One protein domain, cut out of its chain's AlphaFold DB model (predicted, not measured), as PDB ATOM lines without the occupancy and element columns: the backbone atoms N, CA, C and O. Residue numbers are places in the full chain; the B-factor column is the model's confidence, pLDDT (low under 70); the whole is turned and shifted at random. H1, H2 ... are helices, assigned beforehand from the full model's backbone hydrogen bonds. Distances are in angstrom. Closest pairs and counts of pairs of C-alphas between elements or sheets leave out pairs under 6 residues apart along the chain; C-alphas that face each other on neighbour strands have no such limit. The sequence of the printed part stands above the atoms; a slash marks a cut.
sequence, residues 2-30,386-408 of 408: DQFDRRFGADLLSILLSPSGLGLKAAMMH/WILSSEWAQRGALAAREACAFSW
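AT A GLANCE: This is residues 2 to 30 and 386 to 408 of the 408 residues of the protein "Hypothetical protein" of Haptolina brevifila (UniProt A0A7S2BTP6). One longer helix, H1, runs along the length of the domain, and two short helices, H2 and H3, make a corner beside it. From the far end of H1, residues 18 to 30 fold back, and a short antiparallel pairing of residues 26 to 27 with 387 to 388 ties this stretch to the residues before H2. The printed part has 52 residues with three named helices, in the order H1, H2, H3, and no named strand; the class is all helix. The whole is compact, with a radius of gyration of the C-alphas of 10.0 A, and its outline is elongated, with spans of 29 by 17 by 16 A.

IN THESE COORDINATES: Find C-alpha 6 at (126.018, 155.060, 137.556); from there H1, residues 6 to 17, runs 15.9 A to C-alpha 17 at (125.750, 140.972, 144.943). Past the cut, look for H2 at residues 389 to 395 and H3 at residues 397 to 403, which ends at C-alpha 403 at (133.492, 152.318, 148.901).

HOW THE PARTS SIT: Look at residues 14 to 17 of H1, which alone touch H2, and only just, with 3 pairs of C-alphas within 8 A. The closest C-alphas, of Leu 17 and Ser 389, are 5.0 A apart. H1 and H2 run opposite ways at a steep tilt of 43 degrees. After a tight link, H3 touches H2 only at the corner, and only just, with 3 pairs of C-alphas within 8 A; the closest are those of Trp 392 and Ala 399, 5.7 A apart. H1 and H3 are close but not clearly touching, about perpendicular at 82 degrees, with the C-alphas of Ala 10 and Ala 397 closest at 6.6 A. In H1, H2 and H3, every O i to N i+4 pair is within hydrogen-bond range.

THE WHOLE: The two farthest C-alphas, of Asp 2 and Pro 19, are 29.1 A apart. Residues 31 to 385 are not printed, and C-alphas 30 and 386 are 10.5 A apart across the cut. Check the pLDDT column: residues 2 to 4 and 407 to 408 are under 70.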
ATOM      1  N   ASP A   2     130.566 162.830 135.376       41.91
ATOM      2  CA  ASP A   2     131.291 161.569 135.245       41.91
ATOM      3  C   ASP A   2     130.754 160.714 134.078       41.91
ATOM      4  O   ASP A   2     129.544 160.594 133.888       41.91
ATOM      5  N   GLN A   3     131.644 160.147 133.256       54.44
ATOM      6  CA  GLN A   3     131.259 159.289 132.121       54.44
ATOM      7  C   GLN A   3     130.937 157.855 132.556       54.44
ATOM      8  O   GLN A   3     130.587 157.013 131.720       54.44
ATOM      9  N   PHE A   4     131.112 157.550 133.840       67.81
ATOM     10  CA  PHE A   4     130.618 156.321 134.415       67.81
ATOM     11  C   PHE A   4     129.087 156.372 134.493       67.81
ATOM     12  O   PHE A   4     128.508 157.172 135.223       67.81
ATOM     13  N   ASP A   5     128.420 155.510 133.726       74.69
ATOM     14  CA  ASP A   5     126.974 155.330 133.842       74.69
ATOM     15  C   ASP A   5     126.671 154.654 135.188       74.69
ATOM     16  O   ASP A   5     126.786 153.436 135.344       74.69
ATOM     17  N   ARG A   6     126.308 155.476 136.176       79.44
ATOM     18  CA  ARG A   6     126.018 155.060 137.556       79.44
ATOM     19  C   ARG A   6     124.912 154.020 137.622       79.44
ATOM     20  O   ARG A   6     124.985 153.098 138.433       79.44
ATOM     21  N   ARG A   7     123.908 154.143 136.746       81.31
ATOM     22  CA  ARG A   7     122.790 153.197 136.661       81.31
ATOM     23  C   ARG A   7     123.297 151.851 136.165       81.31
ATOM     24  O   ARG A   7     123.056 150.837 136.810       81.31
ATOM     25  N   PHE A   8     124.094 151.853 135.099       82.88
ATOM     26  CA  PHE A   8     124.753 150.638 134.616       82.88
ATOM     27  C   PHE A   8     125.653 150.001 135.689       82.88
ATOM     28  O   PHE A   8     125.623 148.785 135.892       82.88
ATOM     29  N   GLY A   9     126.414 150.814 136.423       86.50
ATOM     30  CA  GLY A   9     127.211 150.378 137.568       86.50
ATOM     31  C   GLY A   9     126.390 149.703 138.661       86.50
ATOM     32  O   GLY A   9     126.739 148.629 139.151       86.50
ATOM     33  N   ALA A  10     125.276 150.325 139.033       88.06
ATOM     34  CA  ALA A  10     124.372 149.824 140.055       88.06
ATOM     35  C   ALA A  10     123.676 148.527 139.636       88.06
ATOM     36  O   ALA A  10     123.526 147.610 140.450       88.06
ATOM     37  N   ASP A  11     123.286 148.427 138.368       90.00
ATOM     38  CA  ASP A  11     122.707 147.217 137.795       90.00
ATOM     39  C   ASP A  11     123.726 146.073 137.820       90.00
ATOM     40  O   ASP A  11     123.399 144.964 138.250       90.00
ATOM     41  N   LEU A  12     124.989 146.340 137.462       91.19
ATOM     42  CA  LEU A  12     126.071 145.363 137.582       91.19
ATOM     43  C   LEU A  12     126.283 144.919 139.032       91.19
ATOM     44  O   LEU A  12     126.311 143.719 139.298       91.19
ATOM     45  N   LEU A  13     126.379 145.851 139.984       92.56
ATOM     46  CA  LEU A  13     126.513 145.513 141.405       92.56
ATOM     47  C   LEU A  13     125.318 144.698 141.909       92.56
ATOM     48  O   LEU A  13     125.503 143.739 142.657       92.56
ATOM     49  N   SER A  14     124.110 145.004 141.443       93.00
ATOM     50  CA  SER A  14     122.910 144.229 141.757       93.00
ATOM     51  C   SER A  14     122.985 142.812 141.196       93.00
ATOM     52  O   SER A  14     122.678 141.863 141.914       93.00
ATOM     53  N   ILE A  15     123.454 142.634 139.961       94.44
ATOM     54  CA  ILE A  15     123.674 141.306 139.372       94.44
ATOM     55  C   ILE A  15     124.731 140.523 140.165       94.44
ATOM     56  O   ILE A  15     124.549 139.331 140.412       94.44
ATOM     57  N   LEU A  16     125.824 141.169 140.579       95.44
ATOM     58  CA  LEU A  16     126.919 140.520 141.304       95.44
ATOM     59  C   LEU A  16     126.524 140.137 142.740       95.44
ATOM     60  O   LEU A  16     126.768 139.007 143.165       95.44
ATOM     61  N   LEU A  17     125.933 141.069 143.491       95.50
ATOM     62  CA  LEU A  17     125.750 140.972 144.943       95.50
ATOM     63  C   LEU A  17     124.370 140.463 145.366       95.50
ATOM     64  O   LEU A  17     124.236 139.951 146.482       95.50
ATOM     65  N   SER A  18     123.339 140.614 144.525       91.56
ATOM     66  CA  SER A  18     121.984 140.184 144.881       91.56
ATOM     67  C   SER A  18     121.891 138.658 144.961       91.56
ATOM     68  O   SER A  18     122.405 137.968 144.073       91.56
ATOM     69  N   PRO A  19     121.148 138.103 145.939       87.81
ATOM     70  CA  PRO A  19     120.816 136.679 145.980       87.81
ATOM     71  C   PRO A  19     120.063 136.178 144.739       87.81
ATOM     72  O   PRO A  19     120.102 134.988 144.448       87.81
ATOM     73  N   SER A  20     119.359 137.065 144.024       88.56
ATOM     74  CA  SER A  20     118.671 136.740 142.766       88.56
ATOM     75  C   SER A  20     119.591 136.737 141.538       88.56
ATOM     76  O   SER A  20     119.165 136.294 140.473       88.56
ATOM     77  N   GLY A  21     120.816 137.255 141.675       91.00
ATOM     78  CA  GLY A  21     121.853 137.263 140.648       91.00
ATOM     79  C   GLY A  21     122.906 136.185 140.913       91.00
ATOM     80  O   GLY A  21     122.583 135.005 141.037       91.00
ATOM     81  N   LEU A  22     124.175 136.586 141.003       94.50
ATOM     82  CA  LEU A  22     125.300 135.689 141.295       94.50
ATOM     83  C   LEU A  22     125.497 135.419 142.794       94.50
ATOM     84  O   LEU A  22     126.170 134.452 143.149       94.50
ATOM     85  N   GLY A  23     124.932 136.252 143.675       93.69
ATOM     86  CA  GLY A  23     125.019 136.073 145.126       93.69
ATOM     87  C   GLY A  23     126.446 136.137 145.683       93.69
ATOM     88  O   GLY A  23     126.757 135.449 146.661       93.69
ATOM     89  N   LEU A  24     127.334 136.925 145.067       96.81
ATOM     90  CA  LEU A  24     128.687 137.138 145.576       96.81
ATOM     91  C   LEU A  24     128.641 137.876 146.915       96.81
ATOM     92  O   LEU A  24     127.806 138.744 147.145       96.81
ATOM     93  N   LYS A  25     129.576 137.545 147.812       96.50
ATOM     94  CA  LYS A  25     129.627 138.143 149.157       96.50
ATOM     95  C   LYS A  25     130.090 139.598 149.147       96.50
ATOM     96  O   LYS A  25     129.703 140.350 150.037       96.50
ATOM     97  N   ALA A  26     130.936 139.956 148.188       94.75
ATOM     98  CA  ALA A  26     131.487 141.289 148.036       94.75
ATOM     99  C   ALA A  26     131.929 141.525 146.588       94.75
ATOM    100  O   ALA A  26     132.217 140.566 145.865       94.75
ATOM    101  N   ALA A  27     132.006 142.790 146.190       94.62
ATOM    102  CA  ALA A  27     132.504 143.224 144.891       94.62
ATOM    103  C   ALA A  27     133.338 144.499 145.056       94.62
ATOM    104  O   ALA A  27     133.079 145.294 145.956       94.62
ATOM    105  N   MET A  28     134.333 144.686 144.192       92.12
ATOM    106  CA  MET A  28     135.021 145.965 144.022       92.12
ATOM    107  C   MET A  28     134.689 146.517 142.648       92.12
ATOM    108  O   MET A  28     134.517 145.755 141.695       92.12
ATOM    109  N   MET A  29     134.674 147.837 142.541       88.88
ATOM    110  CA  MET A  29     134.529 148.514 141.269       88.88
ATOM    111  C   MET A  29     135.551 149.640 141.177       88.88
ATOM    112  O   MET A  29     135.771 150.378 142.136       88.88
ATOM    113  N   HIS A  30     136.217 149.730 140.031       89.12
ATOM    114  CA  HIS A  30     137.319 150.654 139.826       89.12
ATOM    115  C   HIS A  30     137.422 151.029 138.350       89.12
ATOM    116  O   HIS A  30     137.034 150.248 137.479       89.12
ATOM    117  N   TRP A 386     135.963 147.248 149.120       94.19
ATOM    118  CA  TRP A 386     134.991 146.160 149.023       94.19
ATOM    119  C   TRP A 386     133.589 146.640 149.395       94.19
ATOM    120  O   TRP A 386     133.358 147.073 150.517       94.19
ATOM    121  N   ILE A 387     132.636 146.444 148.490       94.81
ATOM    122  CA  ILE A 387     131.204 146.600 148.747       94.81
ATOM    123  C   ILE A 387     130.662 145.240 149.174       94.81
ATOM    124  O   ILE A 387     130.656 144.299 148.372       94.81
ATOM    125  N   LEU A 388     130.203 145.104 150.419       95.56
ATOM    126  CA  LEU A 388     129.626 143.848 150.898       95.56
ATOM    127  C   LEU A 388     128.177 143.687 150.416       95.56
ATOM    128  O   LEU A 388     127.401 144.639 150.381       95.56
ATOM    129  N   SER A 389     127.759 142.451 150.137       96.00
ATOM    130  CA  SER A 389     126.376 142.139 149.735       96.00
ATOM    131  C   SER A 389     125.347 142.590 150.782       96.00
ATOM    132  O   SER A 389     124.288 143.111 150.436       96.00
ATOM    133  N   SER A 390     125.680 142.483 152.073       94.88
ATOM    134  CA  SER A 390     124.831 142.984 153.160       94.88
ATOM    135  C   SER A 390     124.691 144.507 153.161       94.88
ATOM    136  O   SER A 390     123.616 145.014 153.467       94.88
ATOM    137  N   GLU A 391     125.757 145.234 152.823       94.06
ATOM    138  CA  GLU A 391     125.750 146.700 152.758       94.06
ATOM    139  C   GLU A 391     124.969 147.170 151.534       94.06
ATOM    140  O   GLU A 391     124.122 148.055 151.651       94.06
ATOM    141  N   TRP A 392     125.172 146.511 150.390       94.00
ATOM    142  CA  TRP A 392     124.410 146.757 149.169       94.00
ATOM    143  C   TRP A 392     122.911 146.518 149.373       94.00
ATOM    144  O   TRP A 392     122.098 147.362 149.010       94.00
ATOM    145  N   ALA A 393     122.523 145.426 150.038       92.44
ATOM    146  CA  ALA A 393     121.117 145.138 150.324       92.44
ATOM    147  C   ALA A 393     120.456 146.174 151.254       92.44
ATOM    148  O   ALA A 393     119.252 146.403 151.163       92.44
ATOM    149  N   GLN A 394     121.222 146.789 152.160       92.81
ATOM    150  CA  GLN A 394     120.704 147.772 153.119       92.81
ATOM    151  C   GLN A 394     120.694 149.204 152.573       92.81
ATOM    152  O   GLN A 394     119.816 149.993 152.932       92.81
ATOM    153  N   ARG A 395     121.699 149.563 151.768       90.19
ATOM    154  CA  ARG A 395     122.016 150.955 151.415       90.19
ATOM    155  C   ARG A 395     122.069 151.221 149.910       90.19
ATOM    156  O   ARG A 395     122.071 152.388 149.522       90.19
ATOM    157  N   GLY A 396     122.099 150.181 149.076       88.81
ATOM    158  CA  GLY A 396     122.172 150.291 147.618       88.81
ATOM    159  C   GLY A 396     123.322 151.191 147.167       88.81
ATOM    160  O   GLY A 396     124.445 151.061 147.655       88.81
ATOM    161  N   ALA A 397     123.006 152.153 146.297       85.25
ATOM    162  CA  ALA A 397     123.902 153.187 145.767       85.25
ATOM    163  C   ALA A 397     124.873 153.789 146.786       85.25
ATOM    164  O   ALA A 397     126.051 153.984 146.502       85.25
ATOM    165  N   LEU A 398     124.377 154.068 147.992       86.69
ATOM    166  CA  LEU A 398     125.144 154.736 149.039       86.69
ATOM    167  C   LEU A 398     126.286 153.865 149.575       86.69
ATOM    168  O   LEU A 398     127.241 154.403 150.130       86.69
ATOM    169  N   ALA A 399     126.195 152.538 149.451       89.19
ATOM    170  CA  ALA A 399     127.310 151.648 149.764       89.19
ATOM    171  C   ALA A 399     128.413 151.766 148.704       89.19
ATOM    172  O   ALA A 399     129.586 151.856 149.052       89.19
ATOM    173  N   ALA A 400     128.039 151.833 147.422       86.62
ATOM    174  CA  ALA A 400     129.003 152.033 146.344       86.62
ATOM    175  C   ALA A 400     129.672 153.408 146.430       86.62
ATOM    176  O   ALA A 400     130.893 153.476 146.329       86.62
ATOM    177  N   ARG A 401     128.917 154.475 146.724       85.44
ATOM    178  CA  ARG A 401     129.473 155.829 146.879       85.44
ATOM    179  C   ARG A 401     130.541 155.942 147.965       85.44
ATOM    180  O   ARG A 401     131.487 156.698 147.809       85.44
ATOM    181  N   GLU A 402     130.390 155.218 149.070       86.62
ATOM    182  CA  GLU A 402     131.372 155.260 150.162       86.62
ATOM    183  C   GLU A 402     132.588 154.360 149.930       86.62
ATOM    184  O   GLU A 402     133.652 154.635 150.481       86.62
ATOM    185  N   ALA A 403     132.433 153.291 149.148       87.12
ATOM    186  CA  ALA A 403     133.492 152.318 148.901       87.12
ATOM    187  C   ALA A 403     134.296 152.597 147.620       87.12
ATOM    188  O   ALA A 403     135.452 152.191 147.531       87.12
ATOM    189  N   CYS A 404     133.712 153.243 146.607       85.00
ATOM    190  CA  CYS A 404     134.402 153.502 145.345       85.00
ATOM    191  C   CYS A 404     135.490 154.566 145.519       85.00
ATOM    192  O   CYS A 404     135.292 155.583 146.177       85.00
ATOM    193  N   ALA A 405     136.643 154.343 144.885       76.12
ATOM    194  CA  ALA A 405     137.753 155.295 144.919       76.12
ATOM    195  C   ALA A 405     137.489 156.548 144.059       76.12
ATOM    196  O   ALA A 405     138.134 157.572 144.258       76.12
ATOM    197  N   PHE A 406     136.563 156.468 143.102       75.19
ATOM    198  CA  PHE A 406     136.199 157.544 142.178       75.19
ATOM    199  C   PHE A 406     134.821 158.136 142.514       75.19
ATOM    200  O   PHE A 406     134.120 157.628 143.388       75.19
ATOM    201  N   SER A 407     134.450 159.226 141.836       69.12
ATOM    202  CA  SER A 407     133.211 159.970 142.096       69.12
ATOM    203  C   SER A 407     131.970 159.191 141.636       69.12
ATOM    204  O   SER A 407     131.444 159.447 140.556       69.12
ATOM    205  N   TRP A 408     131.509 158.248 142.467       64.00
ATOM    206  CA  TRP A 408     130.352 157.387 142.184       64.00
ATOM    207  C   TRP A 408     129.137 158.159 141.719       64.00
ATOM    208  O   TRP A 408     128.685 159.075 142.441       64.00
TER     209      TRP A 408